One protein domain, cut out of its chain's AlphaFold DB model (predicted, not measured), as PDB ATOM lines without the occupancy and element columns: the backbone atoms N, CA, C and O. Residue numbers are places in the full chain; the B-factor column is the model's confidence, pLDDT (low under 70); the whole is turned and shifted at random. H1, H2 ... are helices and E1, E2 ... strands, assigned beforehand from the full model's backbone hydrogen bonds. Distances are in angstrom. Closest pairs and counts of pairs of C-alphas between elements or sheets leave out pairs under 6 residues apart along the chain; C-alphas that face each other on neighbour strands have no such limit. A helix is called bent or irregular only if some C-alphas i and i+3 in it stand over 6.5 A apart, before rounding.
ATOM      1  N   SER A   5     173.789 214.529 196.327       91.50
ATOM      2  CA  SER A   5     175.177 214.165 196.598       91.50
ATOM      3  C   SER A   5     175.739 213.233 195.533       91.50
ATOM      4  O   SER A   5     175.022 212.383 194.999       91.50
ATOM      5  N   SER A   6     177.035 213.356 195.269       94.25
ATOM      6  CA  SER A   6     177.814 212.434 194.440       94.25
ATOM      7  C   SER A   6     179.082 212.020 195.169       94.25
ATOM      8  O   SER A   6     179.612 212.773 195.982       94.25
ATOM      9  N   SER A   7     179.584 210.814 194.904       95.06
ATOM     10  CA  SER A   7     180.805 210.331 195.551       95.06
ATOM     11  C   SER A   7     181.710 209.585 194.587       95.06
ATOM     12  O   SER A   7     181.241 208.902 193.678       95.06
ATOM     13  N   SER A   8     183.016 209.724 194.795       95.38
ATOM     14  CA  SER A   8     184.049 209.067 193.997       95.38
ATOM     15  C   SER A   8     185.280 208.733 194.842       95.38
ATOM     16  O   SER A   8     185.440 209.243 195.949       95.38
ATOM     17  N   LEU A   9     186.148 207.862 194.323       94.69
ATOM     18  CA  LEU A   9     187.439 207.536 194.930       94.69
ATOM     19  C   LEU A   9     188.561 208.295 194.220       94.69
ATOM     20  O   LEU A   9     188.652 208.261 192.991       94.69
ATOM     21  N   SER A  10     189.436 208.934 194.994       94.75
ATOM     22  CA  SER A  10     190.596 209.664 194.486       94.75
ATOM     23  C   SER A  10     191.862 209.343 195.297       94.75
ATOM     24  O   SER A  10     191.894 209.626 196.495       94.75
ATOM     25  N   PRO A  11     192.912 208.767 194.681       93.62
ATOM     26  CA  PRO A  11     192.890 208.120 193.366       93.62
ATOM     27  C   PRO A  11     191.923 206.915 193.337       93.62
ATOM     28  O   PRO A  11     191.606 206.357 194.385       93.62
ATOM     29  N   PRO A  12     191.469 206.456 192.155       87.62
ATOM     30  CA  PRO A  12     190.563 205.305 192.049       87.62
ATOM     31  C   PRO A  12     191.271 203.947 192.228       87.62
ATOM     32  O   PRO A  12     190.673 202.897 192.002       87.62
ATOM     33  N   TYR A  13     192.557 203.950 192.585       86.25
ATOM     34  CA  TYR A  13     193.398 202.770 192.754       86.25
ATOM     35  C   TYR A  13     194.425 202.985 193.868       86.25
ATOM     36  O   TYR A  13     194.712 204.113 194.260       86.25
ATOM     37  N   GLY A  14     195.037 201.893 194.323       88.88
ATOM     38  CA  GLY A  14     196.029 201.910 195.395       88.88
ATOM     39  C   GLY A  14     195.424 201.615 196.766       88.88
ATOM     40  O   GLY A  14     194.230 201.354 196.893       88.88
ATOM     41  N   ALA A  15     196.280 201.610 197.786       90.94
ATOM     42  CA  ALA A  15     195.902 201.203 199.138       90.94
ATOM     43  C   ALA A  15     195.383 202.352 200.018       90.94
ATOM     44  O   ALA A  15     194.835 202.077 201.077       90.94
ATOM     45  N   HIS A  16     195.531 203.608 199.587       94.31
ATOM     46  CA  HIS A  16     195.174 204.795 200.373       94.31
ATOM     47  C   HIS A  16     194.303 205.786 199.575       94.31
ATOM     48  O   HIS A  16     194.724 206.925 199.353       94.31
ATOM     49  N   PRO A  17     193.142 205.370 199.033       95.06
ATOM     50  CA  PRO A  17     192.268 206.299 198.335       95.06
ATOM     51  C   PRO A  17     191.496 207.188 199.320       95.06
ATOM     52  O   PRO A  17     191.329 206.881 200.495       95.06
ATOM     53  N   THR A  18     190.975 208.304 198.827       96.38
ATOM     54  CA  THR A  18     190.047 209.171 199.562       96.38
ATOM     55  C   THR A  18     188.672 209.086 198.920       96.38
ATOM     56  O   THR A  18     188.553 209.243 197.703       96.38
ATOM     57  N   ILE A  19     187.627 208.864 199.720       96.38
ATOM     58  CA  ILE A  19     186.247 209.046 199.272       96.38
ATOM     59  C   ILE A  19     185.967 210.546 199.260       96.38
ATOM     60  O   ILE A  19     185.930 211.193 200.307       96.38
ATOM     61  N   VAL A  20     185.767 211.095 198.070       96.06
ATOM     62  CA  VAL A  20     185.388 212.491 197.856       96.06
ATOM     63  C   VAL A  20     183.882 212.530 197.654       96.06
ATOM     64  O   VAL A  20     183.370 211.875 196.750       96.06
ATOM     65  N   THR A  21     183.175 213.242 198.528       95.06
ATOM     66  CA  THR A  21     181.717 213.374 198.506       95.06
ATOM     67  C   THR A  21     181.338 214.825 198.283       95.06
ATOM     68  O   THR A  21     181.538 215.646 199.175       95.06
ATOM     69  N   ASP A  22     180.777 215.126 197.121       93.12
ATOM     70  CA  ASP A  22     180.231 216.444 196.825       93.12
ATOM     71  C   ASP A  22     178.774 216.492 197.280       93.12
ATOM     72  O   ASP A  22     178.002 215.564 197.012       93.12
ATOM     73  N   VAL A  23     178.396 217.560 197.980       89.38
ATOM     74  CA  VAL A  23     177.046 217.735 198.521       89.38
ATOM     75  C   VAL A  23     176.507 219.108 198.149       89.38
ATOM     76  O   VAL A  23     177.122 220.136 198.420       89.38
ATOM     77  N   GLN A  24     175.305 219.120 197.579       86.12
ATOM     78  CA  GLN A  24     174.533 220.329 197.330       86.12
ATOM     79  C   GLN A  24     173.317 220.358 198.251       86.12
ATOM     80  O   GLN A  24     172.364 219.588 198.096       86.12
ATOM     81  N   ALA A  25     173.361 221.263 199.228       78.88
ATOM     82  CA  ALA A  25     172.244 221.542 200.118       78.88
ATOM     83  C   ALA A  25     171.276 222.575 199.492       78.88
ATOM     84  O   ALA A  25     171.690 223.405 198.680       78.88
ATOM     85  N   PRO A  26     169.979 222.554 199.849       76.25
ATOM     86  CA  PRO A  26     169.021 223.571 199.411       76.25
ATOM     87  C   PRO A  26     169.414 224.976 199.902       76.25
ATOM     88  O   PRO A  26     169.723 225.137 201.073       76.25
ATOM     89  N   GLY A  27     169.324 226.002 199.047       61.34
ATOM     90  CA  GLY A  27     169.836 227.359 199.328       61.34
ATOM     91  C   GLY A  27     169.270 228.111 200.548       61.34
ATOM     92  O   GLY A  27     169.836 229.130 200.926       61.34
ATOM     93  N   ASP A  28     168.209 227.620 201.198       58.94
ATOM     94  CA  ASP A  28     167.632 228.238 202.407       58.94
ATOM     95  C   ASP A  28     168.290 227.753 203.722       58.94
ATOM     96  O   ASP A  28     167.914 228.202 204.814       58.94
ATOM     97  N   THR A  29     169.281 226.851 203.650       56.47
ATOM     98  CA  THR A  29     169.955 226.265 204.827       56.47
ATOM     99  C   THR A  29     170.789 227.246 205.640       56.47
ATOM    100  O   THR A  29     171.040 226.974 206.806       56.47
ATOM    101  N   GLU A  30     171.160 228.399 205.085       54.03
ATOM    102  CA  GLU A  30     171.881 229.455 205.816       54.03
ATOM    103  C   GLU A  30     171.010 230.140 206.892       54.03
ATOM    104  O   GLU A  30     171.525 230.770 207.812       54.03
ATOM    105  N   SER A  31     169.676 230.023 206.803       53.03
ATOM    106  CA  SER A  31     168.739 230.722 207.701       53.03
ATOM    107  C   SER A  31     168.318 229.922 208.941       53.03
ATOM    108  O   SER A  31     167.715 230.475 209.862       53.03
ATOM    109  N   SER A  32     168.627 228.625 208.988       57.88
ATOM    110  CA  SER A  32     168.241 227.729 210.080       57.88
ATOM    111  C   SER A  32     169.460 226.953 210.558       57.88
ATOM    112  O   SER A  32     170.320 226.607 209.760       57.88
ATOM    113  N   ALA A  33     169.569 226.714 211.867       75.56
ATOM    114  CA  ALA A  33     170.672 225.974 212.480       75.56
ATOM    115  C   ALA A  33     170.639 224.491 212.056       75.56
ATOM    116  O   ALA A  33     170.216 223.606 212.806       75.56
ATOM    117  N   CYS A  34     171.014 224.244 210.805       80.94
ATOM    118  CA  CYS A  34     171.120 222.942 210.187       80.94
ATOM    119  C   CYS A  34     172.568 222.472 210.208       80.94
ATOM    120  O   CYS A  34     173.497 223.251 210.020       80.94
ATOM    121  N   SER A  35     172.748 221.173 210.392       86.06
ATOM    122  CA  SER A  35     174.025 220.498 210.201       86.06
ATOM    123  C   SER A  35     173.844 219.372 209.200       86.06
ATOM    124  O   SER A  35     172.799 218.711 209.154       86.06
ATOM    125  N   LEU A  36     174.882 219.149 208.406       89.25
ATOM    126  CA  LEU A  36     174.936 218.046 207.468       89.25
ATOM    127  C   LEU A  36     175.621 216.856 208.136       89.25
ATOM    128  O   LEU A  36     176.653 217.007 208.789       89.25
ATOM    129  N   TYR A  37     175.053 215.675 207.951       93.00
ATOM    130  CA  TYR A  37     175.598 214.418 208.432       93.00
ATOM    131  C   TYR A  37     175.860 213.493 207.253       93.00
ATOM    132  O   TYR A  37     174.996 213.316 206.392       93.00
ATOM    133  N   LEU A  38     177.044 212.891 207.229       94.69
ATOM    134  CA  LEU A  38     177.425 211.892 206.240       94.69
ATOM    135  C   LEU A  38     177.693 210.579 206.959       94.69
ATOM    136  O   LEU A  38     178.517 210.528 207.872       94.69
ATOM    137  N   HIS A  39     176.990 209.533 206.544       96.06
ATOM    138  CA  HIS A  39     177.150 208.185 207.065       96.06
ATOM    139  C   HIS A  39     177.787 207.284 206.008       96.06
ATOM    140  O   HIS A  39     177.220 207.082 204.931       96.06
ATOM    141  N   TYR A  40     178.947 206.728 206.345       95.75
ATOM    142  CA  TYR A  40     179.693 205.781 205.526       95.75
ATOM    143  C   TYR A  40     179.636 204.401 206.175       95.75
ATOM    144  O   TYR A  40     180.004 204.257 207.341       95.75
ATOM    145  N   SER A  41     179.230 203.397 205.399       94.06
ATOM    146  CA  SER A  41     179.367 201.987 205.760       94.06
ATOM    147  C   SER A  41     180.493 201.389 204.927       94.06
ATOM    148  O   SER A  41     180.408 201.322 203.700       94.06
ATOM    149  N   LEU A  42     181.589 201.030 205.586       92.44
ATOM    150  CA  LEU A  42     182.782 200.500 204.945       92.44
ATOM    151  C   LEU A  42     182.831 198.977 205.126       92.44
ATOM    152  O   LEU A  42     182.739 198.490 206.261       92.44
ATOM    153  N   PRO A  43     183.014 198.209 204.037       90.75
ATOM    154  CA  PRO A  43     183.212 196.771 204.133       90.75
ATOM    155  C   PRO A  43     184.518 196.456 204.879       90.75
ATOM    156  O   PRO A  43     185.442 197.264 204.825       90.75
ATOM    157  N   PRO A  44     184.670 195.267 205.491       87.62
ATOM    158  CA  PRO A  44     185.824 194.941 206.339       87.62
ATOM    159  C   PRO A  44     187.201 195.087 205.678       87.62
ATOM    160  O   PRO A  44     188.200 195.257 206.371       87.62
ATOM    161  N   ILE A  45     187.285 195.006 204.346       89.00
ATOM    162  CA  ILE A  45     188.536 195.218 203.599       89.00
ATOM    163  C   ILE A  45     188.966 196.692 203.562       89.00
ATOM    164  O   ILE A  45     190.120 196.972 203.256       89.00
ATOM    165  N   LEU A  46     188.071 197.626 203.873       90.38
ATOM    166  CA  LEU A  46     188.340 199.055 203.944       90.38
ATOM    167  C   LEU A  46     188.317 199.516 205.399       90.38
ATOM    168  O   LEU A  46     187.509 199.055 206.205       90.38
ATOM    169  N   PHE A  47     189.197 200.447 205.742       91.25
ATOM    170  CA  PHE A  47     189.182 201.073 207.054       91.25
ATOM    171  C   PHE A  47     189.595 202.534 207.031       91.25
ATOM    172  O   PHE A  47     190.086 203.038 206.030       91.25
ATOM    173  N   VAL A  48     189.367 203.210 208.151       92.50
ATOM    174  CA  VAL A  48     189.812 204.584 208.397       92.50
ATOM    175  C   VAL A  48     190.822 204.568 209.531       92.50
ATOM    176  O   VAL A  48     190.673 203.789 210.475       92.50
ATOM    177  N   ASP A  49     191.834 205.424 209.444       90.75
ATOM    178  CA  ASP A  49     192.756 205.675 210.547       90.75
ATOM    179  C   ASP A  49     192.180 206.796 211.435       90.75
ATOM    180  O   ASP A  49     192.071 207.933 210.967       90.75
ATOM    181  N   PRO A  50     191.816 206.525 212.704       88.81
ATOM    182  CA  PRO A  50     191.288 207.546 213.606       88.81
ATOM    183  C   PRO A  50     192.218 208.751 213.784       88.81
ATOM    184  O   PRO A  50     191.733 209.875 213.900       88.81
ATOM    185  N   TYR A  51     193.540 208.542 213.770       89.50
ATOM    186  CA  TYR A  51     194.505 209.634 213.903       89.50
ATOM    187  C   TYR A  51     194.527 210.515 212.652       89.50
ATOM    188  O   TYR A  51     194.699 211.728 212.754       89.50
ATOM    189  N   GLU A  52     194.302 209.931 211.472       91.44
ATOM    190  CA  GLU A  52     194.142 210.701 210.241       91.44
ATOM    191  C   GLU A  52     192.846 211.519 210.245       91.44
ATOM    192  O   GLU A  52     192.839 212.669 209.801       91.44
ATOM    193  N   LEU A  53     191.760 210.962 210.791       91.69
ATOM    194  CA  LEU A  53     190.500 211.691 210.934       91.69
ATOM    195  C   LEU A  53     190.624 212.876 211.901       91.69
ATOM    196  O   LEU A  53     190.086 213.947 211.618       91.69
ATOM    197  N   ASP A  54     191.376 212.727 212.994       90.12
ATOM    198  CA  ASP A  54     191.630 213.815 213.947       90.12
ATOM    199  C   ASP A  54     192.389 214.992 213.316       90.12
ATOM    200  O   ASP A  54     192.172 216.147 213.684       90.12
ATOM    201  N   MET A  55     193.217 214.745 212.299       91.88
ATOM    202  CA  MET A  55     193.887 215.816 211.553       91.88
ATOM    203  C   MET A  55     192.937 216.603 210.630       91.88
ATOM    204  O   MET A  55     193.318 217.654 210.115       91.88
ATOM    205  N   ARG A  56     191.697 216.135 210.424       89.94
ATOM    206  CA  ARG A  56     190.703 216.729 209.506       89.94
ATOM    207  C   ARG A  56     189.596 217.512 210.211       89.94
ATOM    208  O   ARG A  56     188.607 217.876 209.578       89.94
ATOM    209  N   GLN A  57     189.791 217.858 211.483       87.62
ATOM    210  CA  GLN A  57     188.828 218.615 212.300       87.62
ATOM    211  C   GLN A  57     188.413 219.973 211.706       87.62
ATOM    212  O   GLN A  57     187.364 220.505 212.060       87.62
ATOM    213  N   GLN A  58     189.203 220.535 210.784       88.00
ATOM    214  CA  GLN A  58     188.842 221.758 210.056       88.00
ATOM    215  C   GLN A  58     187.750 221.542 208.993       88.00
ATOM    216  O   GLN A  58     187.096 222.503 208.600       88.00
ATOM    217  N   GLN A  59     187.559 220.309 208.509       89.25
ATOM    218  CA  GLN A  59     186.594 219.977 207.455       89.25
ATOM    219  C   GLN A  59     185.300 219.382 208.020       89.25
ATOM    220  O   GLN A  59     184.216 219.636 207.496       89.25
ATOM    221  N   TYR A  60     185.404 218.578 209.078       92.56
ATOM    222  CA  TYR A  60     184.266 217.930 209.723       92.56
ATOM    223  C   TYR A  60     184.597 217.497 211.149       92.56
ATOM    224  O   TYR A  60     185.753 217.334 211.527       92.56
ATOM    225  N   THR A  61     183.550 217.235 211.927       93.69
ATOM    226  CA  THR A  61     183.651 216.559 213.222       93.69
ATOM    227  C   THR A  61     183.245 215.096 213.072       93.69
ATOM    228  O   THR A  61     182.173 214.802 212.542       93.69
ATOM    229  N   VAL A  62     184.062 214.166 213.569       94.06
ATOM    230  CA  VAL A  62     183.672 212.752 213.675       94.06
ATOM    231  C   VAL A  62     182.736 212.600 214.873       94.06
ATOM    232  O   VAL A  62     183.149 212.763 216.018       94.06
ATOM    233  N   VAL A  63     181.463 212.302 214.618       94.44
ATOM    234  CA  VAL A  63     180.435 212.148 215.667       94.44
ATOM    235  C   VAL A  63     180.063 210.687 215.922       94.44
ATOM    236  O   VAL A  63     179.384 210.377 216.900       94.44
ATOM    237  N   GLY A  64     180.530 209.774 215.071       92.50
ATOM    238  CA  GLY A  64     180.387 208.339 215.264       92.50
ATOM    239  C   GLY A  64     181.481 207.569 214.538       92.50
ATOM    240  O   GLY A  64     181.742 207.818 213.367       92.50
ATOM    241  N   LEU A  65     182.100 206.623 215.238       91.12
ATOM    242  CA  LEU A  65     183.027 205.653 214.665       91.12
ATOM    243  C   LEU A  65     182.803 204.308 215.358       91.12
ATOM    244  O   LEU A  65     183.017 204.181 216.567       91.12
ATOM    245  N   LYS A  66     182.331 203.312 214.608       88.06
ATOM    246  CA  LYS A  66     182.058 201.955 215.103       88.06
ATOM    247  C   LYS A  66     182.777 200.912 214.257       88.06
ATOM    248  O   LYS A  66     183.112 201.162 213.106       88.06
ATOM    249  N   GLY A  67     182.973 199.733 214.844       78.38
ATOM    250  CA  GLY A  67     183.661 198.601 214.222       78.38
ATOM    251  C   GLY A  67     185.065 198.394 214.789       78.38
ATOM    252  O   GLY A  67     185.804 199.347 215.057       78.38
ATOM    253  N   LYS A  68     185.457 197.131 214.996       65.25
ATOM    254  CA  LYS A  68     186.815 196.787 215.462       65.25
ATOM    255  C   LYS A  68     187.883 197.070 214.404       65.25
ATOM    256  O   LYS A  68     189.031 197.331 214.760       65.25
ATOM    257  N   GLY A  69     187.490 197.105 213.129       59.28
ATOM    258  CA  GLY A  69     188.358 197.483 212.018       59.28
ATOM    259  C   GLY A  69     188.951 198.895 212.135       59.28
ATOM    260  O   GLY A  69     189.967 199.160 211.511       59.28
ATOM    261  N   ALA A  70     188.398 199.790 212.959       60.62
ATOM    262  CA  ALA A  70     188.978 201.117 213.186       60.62
ATOM    263  C   ALA A  70     190.123 201.126 214.225       60.62
ATOM    264  O   ALA A  70     190.759 202.153 214.434       60.62
ATOM    265  N   ARG A  71     190.372 200.007 214.924       65.88
ATOM    266  CA  ARG A  71     191.372 199.904 216.011       65.88
ATOM    267  C   ARG A  71     192.540 198.978 215.682       65.88
ATOM    268  O   ARG A  71     193.582 199.047 216.321       65.88
ATOM    269  N   GLU A  72     192.359 198.107 214.699       71.62
ATOM    270  CA  GLU A  72     193.301 197.054 214.321       71.62
ATOM    271  C   GLU A  72     193.838 197.329 212.912       71.62
ATOM    272  O   GLU A  72     193.577 196.577 211.976       71.62
ATOM    273  N   LEU A  73     194.516 198.464 212.726       71.00
ATOM    274  CA  LEU A  73     194.878 199.020 211.410       71.00
ATOM    275  C   LEU A  73     195.745 198.064 210.563       71.00
ATOM    276  O   LEU A  73     195.565 197.981 209.356       71.00
ATOM    277  N   GLU A  74     196.567 197.231 211.206       72.81
ATOM    278  CA  GLU A  74     197.523 196.334 210.533       72.81
ATOM    279  C   GLU A  74     196.996 194.912 210.253       72.81
ATOM    280  O   GLU A  74     197.646 194.122 209.566       72.81
ATOM    281  N   LYS A  75     195.830 194.522 210.795       77.25
ATOM    282  CA  LYS A  75     195.325 193.149 210.611       77.25
ATOM    283  C   LYS A  75     194.805 192.927 209.183       77.25
ATOM    284  O   LYS A  75     194.030 193.743 208.677       77.25
ATOM    285  N   PRO A  76     195.157 191.816 208.513       74.75
ATOM    286  CA  PRO A  76     194.554 191.488 207.227       74.75
ATOM    287  C   PRO A  76     193.071 191.136 207.405       74.75
ATOM    288  O   PRO A  76     192.654 190.695 208.477       74.75
ATOM    289  N   VAL A  77     192.269 191.277 206.343       79.88
ATOM    290  CA  VAL A  77     190.799 191.147 206.442       79.88
ATOM    291  C   VAL A  77     190.351 189.773 206.960       79.88
ATOM    292  O   VAL A  77     189.405 189.682 207.726       79.88
ATOM    293  N   HIS A  78     191.074 188.705 206.613       74.19
ATOM    294  CA  HIS A  78     190.754 187.329 207.015       74.19
ATOM    295  C   HIS A  78     191.109 186.999 208.477       74.19
ATOM    296  O   HIS A  78     190.844 185.888 208.929       74.19
ATOM    297  N   ALA A  79     191.768 187.920 209.184       79.25
ATOM    298  CA  ALA A  79     192.059 187.814 210.611       79.25
ATOM    299  C   ALA A  79     191.109 188.677 211.463       79.25
ATOM    300  O   ALA A  79     191.248 188.713 212.688       79.25
ATOM    301  N   LEU A  80     190.173 189.389 210.825       76.56
ATOM    302  CA  LEU A  80     189.082 190.078 211.502       76.56
ATOM    303  C   LEU A  80     187.914 189.102 211.718       76.56
ATOM    304  O   LEU A  80     187.734 188.186 210.918       76.56
ATOM    305  N   PRO A  81     187.117 189.276 212.783       71.56
ATOM    306  CA  PRO A  81     185.839 188.583 212.905       71.56
ATOM    307  C   PRO A  81     184.955 188.905 211.690       71.56
ATOM    308  O   PRO A  81     184.898 190.064 211.279       71.56
ATOM    309  N   ASP A  82     184.268 187.898 211.144       58.09
ATOM    310  CA  ASP A  82     183.558 187.952 209.848       58.09
ATOM    311  C   ASP A  82     182.462 189.044 209.733       58.09
ATOM    312  O   ASP A  82     181.949 189.275 208.640       58.09
ATOM    313  N   GLU A  83     182.123 189.753 210.817       57.94
ATOM    314  CA  GLU A  83     181.028 190.741 210.869       57.94
ATOM    315  C   GLU A  83     181.458 192.193 211.160       57.94
ATOM    316  O   GLU A  83     180.613 193.077 211.295       57.94
ATOM    317  N   ASP A  84     182.758 192.492 211.238       66.38
ATOM    318  CA  ASP A  84     183.230 193.814 211.679       66.38
ATOM    319  C   ASP A  84     183.515 194.778 210.507       66.38
ATOM    320  O   ASP A  84     184.662 195.157 210.247       66.38
ATOM    321  N   GLY A  85     182.458 195.214 209.810       77.56
ATOM    322  CA  GLY A  85     182.506 196.436 208.993       77.56
ATOM    323  C   GLY A  85     182.761 197.686 209.850       77.56
ATOM    324  O   GLY A  85     182.750 197.629 211.083       77.56
ATOM    325  N   ILE A  86     183.006 198.830 209.211       89.56
ATOM    326  CA  ILE A  86     183.208 200.106 209.917       89.56
ATOM    327  C   ILE A  86     182.107 201.078 209.530       89.56
ATOM    328  O   ILE A  86     181.849 201.297 208.352       89.56
ATOM    329  N   GLU A  87     181.502 201.703 210.532       92.75
ATOM    330  CA  GLU A  87     180.575 202.812 210.325       92.75
ATOM    331  C   GLU A  87     181.238 204.111 210.764       92.75
ATOM    332  O   GLU A  87     181.766 204.204 211.880       92.75
ATOM    333  N   VAL A  88     181.181 205.121 209.899       94.38
ATOM    334  CA  VAL A  88     181.696 206.465 210.168       94.38
ATOM    335  C   VAL A  88     180.570 207.468 209.976       94.38
ATOM    336  O   VAL A  88     179.923 207.485 208.930       94.38
ATOM    337  N   ILE A  89     180.344 208.315 210.978       95.75
ATOM    338  CA  ILE A  89     179.399 209.427 210.912       95.75
ATOM    339  C   ILE A  89     180.180 210.725 211.079       95.75
ATOM    340  O   ILE A  89     180.791 210.974 212.123       95.75
ATOM    341  N   LEU A  90     180.131 211.553 210.043       94.94
ATOM    342  CA  LEU A  90     180.740 212.875 210.008       94.94
ATOM    343  C   LEU A  90     179.651 213.937 210.121       94.94
ATOM    344  O   LEU A  90     178.579 213.780 209.542       94.94
ATOM    345  N   LYS A  91     179.941 215.020 210.838       92.88
ATOM    346  CA  LYS A  91     179.104 216.217 210.934       92.88
ATOM    347  C   LYS A  91     179.847 217.402 210.323       92.88
ATOM    348  O   LYS A  91     181.001 217.641 210.682       92.88
ATOM    349  N   THR A  92     179.179 218.168 209.464       88.75
ATOM    350  CA  THR A  92     179.677 219.455 208.957       88.75
ATOM    351  C   THR A  92     178.725 220.578 209.362       88.75
ATOM    352  O   THR A  92     177.501 220.443 209.270       88.75
ATOM    353  N   ASP A  93     179.299 221.676 209.857       74.88
ATOM    354  CA  ASP A  93     178.548 222.851 210.329       74.88
ATOM    355  C   ASP A  93     178.407 223.935 209.256       74.88
ATOM    356  O   ASP A  93     177.515 224.772 209.330       74.88
ATOM    357  N   SER A  94     179.261 223.905 208.235       65.50
ATOM    358  CA  SER A  94     179.088 224.698 207.022       65.50
ATOM    359  C   SER A  94     178.471 223.834 205.928       65.50
ATOM    360  O   SER A  94     178.608 222.602 205.949       65.50
ATOM    361  N   VAL A  95     177.842 224.482 204.944       62.62
ATOM    362  CA  VAL A  95     177.568 223.887 203.629       62.62
ATOM    363  C   VAL A  95     178.919 223.656 202.947       62.62
ATOM    364  O   VAL A  95     179.354 224.400 202.076       62.62
ATOM    365  N   VAL A  96     179.666 222.674 203.447       63.69
ATOM    366  CA  VAL A  96     180.918 222.242 202.850       63.69
ATOM    367  C   VAL A  96     180.522 221.538 201.560       63.69
ATOM    368  O   VAL A  96     179.897 220.482 201.603       63.69
ATOM    369  N   GLU A  97     180.865 222.138 200.421       75.81
ATOM    370  CA  GLU A  97     180.530 221.590 199.100       75.81
ATOM    371  C   GLU A  97     181.149 220.204 198.882       75.81
ATOM    372  O   GLU A  97     180.622 219.418 198.101       75.81
ATOM    373  N   GLN A  98     182.238 219.890 199.599       90.06
ATOM    374  CA  GLN A  98     182.983 218.650 199.437       90.06
ATOM    375  C   GLN A  98     183.567 218.096 200.749       90.06
ATOM    376  O   GLN A  98     184.404 218.718 201.409       90.06
ATOM    377  N   VAL A  99     183.200 216.861 201.089       93.12
ATOM    378  CA  VAL A  99     183.717 216.102 202.234       93.12
ATOM    379  C   VAL A  99     184.698 215.031 201.759       93.12
ATOM    380  O   VAL A  99     184.426 214.311 200.803       93.12
ATOM    381  N   GLN A 100     185.848 214.925 202.426       95.06
ATOM    382  CA  GLN A 100     186.924 213.998 202.072       95.06
ATOM    383  C   GLN A 100     187.189 213.018 203.216       95.06
ATOM    384  O   GLN A 100     187.742 213.387 204.256       95.06
ATOM    385  N   LEU A 101     186.816 211.756 203.014       95.81
ATOM    386  CA  LEU A 101     187.076 210.676 203.958       95.81
ATOM    387  C   LEU A 101     188.251 209.826 203.454       95.81
ATOM    388  O   LEU A 101     188.074 209.073 202.493       95.81
ATOM    389  N   PRO A 102     189.450 209.932 204.053       95.50
ATOM    390  CA  PRO A 102     190.546 209.041 203.708       95.50
ATOM    391  C   PRO A 102     190.219 207.617 204.152       95.50
ATOM    392  O   PRO A 102     189.718 207.398 205.256       95.50
ATOM    393  N   ILE A 103     190.506 206.651 203.288       94.06
ATOM    394  CA  ILE A 103     190.316 205.235 203.577       94.06
ATOM    395  C   ILE A 103     191.567 204.445 203.198       94.06
ATOM    396  O   ILE A 103     192.385 204.850 202.374       94.06
ATOM    397  N   HIS A 104     191.693 203.277 203.805       92.75
ATOM    398  CA  HIS A 104     192.832 202.388 203.685       92.75
ATOM    399  C   HIS A 104     192.340 200.995 203.300       92.75
ATOM    400  O   HIS A 104     191.337 200.512 203.826       92.75
ATOM    401  N   VAL A 105     193.034 200.343 202.373       90.56
ATOM    402  CA  VAL A 105     192.716 198.992 201.901       90.56
ATOM    403  C   VAL A 105     193.553 197.980 202.677       90.56
ATOM    404  O   VAL A 105     194.780 198.047 202.690       90.56
ATOM    405  N   ARG A 106     192.897 196.999 203.297       88.31
ATOM    406  CA  ARG A 106     193.553 195.872 203.966       88.31
ATOM    407  C   ARG A 106     194.043 194.843 202.965       88.31
ATOM    408  O   ARG A 106     193.462 194.649 201.897       88.31
ATOM    409  N   TYR A 107     195.035 194.064 203.386       86.69
ATOM    410  CA  TYR A 107     195.405 192.850 202.673       86.69
ATOM    411  C   TYR A 107     194.215 191.886 202.591       86.69
ATOM    412  O   TYR A 107     193.702 191.402 203.607       86.69
ATOM    413  N   GLY A 108     193.795 191.621 201.354       84.00
ATOM    414  CA  GLY A 108     192.763 190.646 201.031       84.00
ATOM    415  C   GLY A 108     193.187 189.216 201.372       84.00
ATOM    416  O   GLY A 108     194.362 188.916 201.590       84.00
ATOM    417  N   LYS A 109     192.216 188.303 201.412       83.38
ATOM    418  CA  LYS A 109     192.497 186.871 201.551       83.38
ATOM    419  C   LYS A 109     193.222 186.370 200.291       83.38
ATOM    420  O   LYS A 109     192.698 186.577 199.195       83.38
ATOM    421  N   PRO A 110     194.381 185.697 200.408       82.75
ATOM    422  CA  PRO A 110     195.040 185.094 199.256       82.75
ATOM    423  C   PRO A 110     194.113 184.093 198.559       82.75
ATOM    424  O   PRO A 110     193.467 183.270 199.213       82.75
ATOM    425  N   THR A 111     194.052 184.155 197.231       81.69
ATOM    426  CA  THR A 111     193.277 183.224 196.404       81.69
ATOM    427  C   THR A 111     194.187 182.633 195.333       81.69
ATOM    428  O   THR A 111     195.068 183.313 194.816       81.69
ATOM    429  N   PHE A 112     194.013 181.347 195.026       81.75
ATOM    430  CA  PHE A 112     194.880 180.633 194.078       81.75
ATOM    431  C   PHE A 112     194.384 180.710 192.627       81.75
ATOM    432  O   PHE A 112     195.166 180.519 191.703       81.75
ATOM    433  N   ASN A 113     193.097 181.010 192.426       82.69
ATOM    434  CA  ASN A 113     192.432 180.928 191.120       82.69
ATOM    435  C   ASN A 113     192.024 182.298 190.550       82.69
ATOM    436  O   ASN A 113     191.495 182.366 189.445       82.69
ATOM    437  N   THR A 114     192.238 183.380 191.298       78.81
ATOM    438  CA  THR A 114     191.851 184.745 190.922       78.81
ATOM    439  C   THR A 114     192.972 185.710 191.272       78.81
ATOM    440  O   THR A 114     193.588 185.585 192.326       78.81
ATOM    441  N   SER A 115     193.248 186.680 190.401       80.44
ATOM    442  CA  SER A 115     194.284 187.694 190.640       80.44
ATOM    443  C   SER A 115     193.763 188.953 191.341       80.44
ATOM    444  O   SER A 115     194.565 189.761 191.799       80.44
ATOM    445  N   TYR A 116     192.441 189.125 191.444       81.38
ATOM    446  CA  TYR A 116     191.801 190.277 192.078       81.38
ATOM    447  C   TYR A 116     190.483 189.889 192.755       81.38
ATOM    448  O   TYR A 116     189.859 188.885 192.411       81.38
ATOM    449  N   VAL A 117     190.057 190.717 193.708       81.69
ATOM    450  CA  VAL A 117     188.742 190.651 194.356       81.69
ATOM    451  C   VAL A 117     188.045 191.983 194.121       81.69
ATOM    452  O   VAL A 117     188.652 193.037 194.299       81.69
ATOM    453  N   VAL A 118     186.778 191.933 193.710       85.56
ATOM    454  CA  VAL A 118     185.934 193.124 193.588       85.56
ATOM    455  C   VAL A 118     185.165 193.294 194.886       85.56
ATOM    456  O   VAL A 118     184.430 192.396 195.290       85.56
ATOM    457  N   GLN A 119     185.328 194.450 195.523       85.94
ATOM    458  CA  GLN A 119     184.568 194.826 196.706       85.94
ATOM    459  C   GLN A 119     183.611 195.967 196.341       85.94
ATOM    460  O   GLN A 119     184.092 197.051 196.003       85.94
ATOM    461  N   PRO A 120     182.282 195.770 196.413       87.56
ATOM    462  CA  PRO A 120     181.347 196.881 196.314       87.56
ATOM    463  C   PRO A 120     181.504 197.815 197.520       87.56
ATOM    464  O   PRO A 120     181.702 197.358 198.651       87.56
ATOM    465  N   LEU A 121     181.413 199.113 197.247       89.81
ATOM    466  CA  LEU A 121     181.389 200.189 198.230       89.81
ATOM    467  C   LEU A 121     180.183 201.068 197.918       89.81
ATOM    468  O   LEU A 121     180.088 201.621 196.820       89.81
ATOM    469  N   ASP A 122     179.278 201.179 198.881       92.12
ATOM    470  CA  ASP A 122     178.082 201.993 198.732       92.12
ATOM    471  C   ASP A 122     178.408 203.481 198.877       92.12
ATOM    472  O   ASP A 122     179.331 203.884 199.591       92.12
ATOM    473  N   ALA A 123     177.628 204.316 198.191       92.69
ATOM    474  CA  ALA A 123     177.696 205.756 198.384       92.69
ATOM    475  C   ALA A 123     177.263 206.124 199.819       92.69
ATOM    476  O   ALA A 123     176.379 205.468 200.384       92.69
ATOM    477  N   PRO A 124     177.840 207.181 200.416       95.19
ATOM    478  CA  PRO A 124     177.426 207.640 201.730       95.19
ATOM    479  C   PRO A 124     175.967 208.085 201.733       95.19
ATOM    480  O   PRO A 124     175.470 208.704 200.791       95.19
ATOM    481  N   THR A 125     175.294 207.833 202.852       95.12
ATOM    482  CA  THR A 125     173.986 208.436 203.112       95.12
ATOM    483  C   THR A 125     174.197 209.843 203.647       95.12
ATOM    484  O   THR A 125     174.895 210.027 204.645       95.12
ATOM    485  N   VAL A 126     173.578 210.832 203.005       92.50
ATOM    486  CA  VAL A 126     173.678 212.240 203.397       92.50
ATOM    487  C   VAL A 126     172.352 212.698 203.998       92.50
ATOM    488  O   VAL A 126     171.293 212.520 203.399       92.50
ATOM    489  N   VAL A 127     172.409 213.288 205.192       91.06
ATOM    490  CA  VAL A 127     171.239 213.758 205.941       91.06
ATOM    491  C   VAL A 127     171.452 215.202 206.364       91.06
ATOM    492  O   VAL A 127     172.450 215.537 206.992       91.06
ATOM    493  N   LEU A 128     170.479 216.057 206.067       87.94
ATOM    494  CA  LEU A 128     170.420 217.419 206.583       87.94
ATOM    495  C   LEU A 128     169.487 217.443 207.797       87.94
ATOM    496  O   LEU A 128     168.310 217.102 207.672       87.94
ATOM    497  N   ALA A 129     169.995 217.839 208.963       86.94
ATOM    498  CA  ALA A 129     169.203 217.929 210.186       86.94
ATOM    499  C   ALA A 129     169.202 219.360 210.719       86.94
ATOM    500  O   ALA A 129     170.262 219.932 210.948       86.94
ATOM    501  N   CYS A 130     168.013 219.918 210.948       81.69
ATOM    502  CA  CYS A 130     167.819 221.301 211.377       81.69
ATOM    503  C   CYS A 130     167.181 221.353 212.762       81.69
ATOM    504  O   CYS A 130     166.174 220.685 213.004       81.69
ATOM    505  N   SER A 131     167.728 222.164 213.671       74.50
ATOM    506  CA  SER A 131     167.043 222.445 214.931       74.50
ATOM    507  C   SER A 131     165.939 223.473 214.691       74.50
ATOM    508  O   SER A 131     166.222 224.604 214.290       74.50
TER     509      SER A 131
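This is residues 5 to 131 of the 137 residues of a protein of Candolleomyces aberdarensis (UniProt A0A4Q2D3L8). Two small antiparallel sheets lie partly face to face as a loose sandwich, E4, E5, E3 and E7 in one and E1, E2 and E6 in the other, with the short helix H2 beside them. H1 with Ser 31 lies at one end of the long axis, and at the other the long link from E6 to E7 reaches out to Phe 112. The printed part has 127 residues, with two named helices and seven named strands in the order E1, E2, H1, E3, H2, E4, E5, E6, E7; the class is mostly strand, though under half of the residues, 56, are in named elements. The whole is compact, with a radius of gyration of the C-alphas of 15.9 A, and spans 58 by 24 by 23 A.

E1, residues 5 to 10, begins at C-alpha 5 (175.177, 214.165, 196.598). E2 is residues 18 to 24, 19.2 A long. H1, residues 27 to 31, is irregular: C-alphas 27 and 30 are 7.1 A apart. E3, residues 34 to 42, is the longest strand at 25.8 A and begins at (171.120, 222.942, 210.187). H2 is residues 50 to 54, E4 residues 61 to 66, E5 residues 86 to 92 with 19.7 A, and E6 residues 98 to 102. E7, residues 125 to 130, ends at C-alpha 130 (167.819, 221.301, 211.377).

The larger sheet runs E4, E5, E3, E7 and is twisted. The hairpin E4 and E5 has N 89 and O 64 at 2.8 A, within hydrogen-bond range. So are N 42 and O 86 of E3 and E5, 2.8 A, and N 35 and O 129 of E3 and E7, 2.8 A. In the sheet E1, E2, E6, the hairpin E1 and E2 has N 18 and O 10 at 2.8 A, and E2 and E6 have N 21 and O 99 at 2.8 A. Between the sheets, E5 and E6 are near each other, with 5 pairs of C-alphas within 10 A. The closest C-alphas of E1 and E7 are those of Ser 5 and Val 126, 7.2 A. H2 only grazes both sheets; its closest C-alpha to E6 is Glu 52, 7.6 A from that of Pro 102. H1 only just grazes the larger sheet, with residue 29. In H2 every O i to N i+4 pair is within range; in H1 0 of 1 is, with 1 of 2 O i to N i+3 pairs.

The C-alphas of Ser 31 and Phe 112 are the two farthest apart, 58.1 A. The printed part has no cut. The links E4 to E5, 19 residues, and E6 to E7, 22 residues, are long. Residues 46 to 47 pair with 104 to 105, antiparallel. The mean pLDDT of the printed part is 84.5; residues 27 to 32, 68 to 71, 82 to 84 and 94 to 96 are under 70.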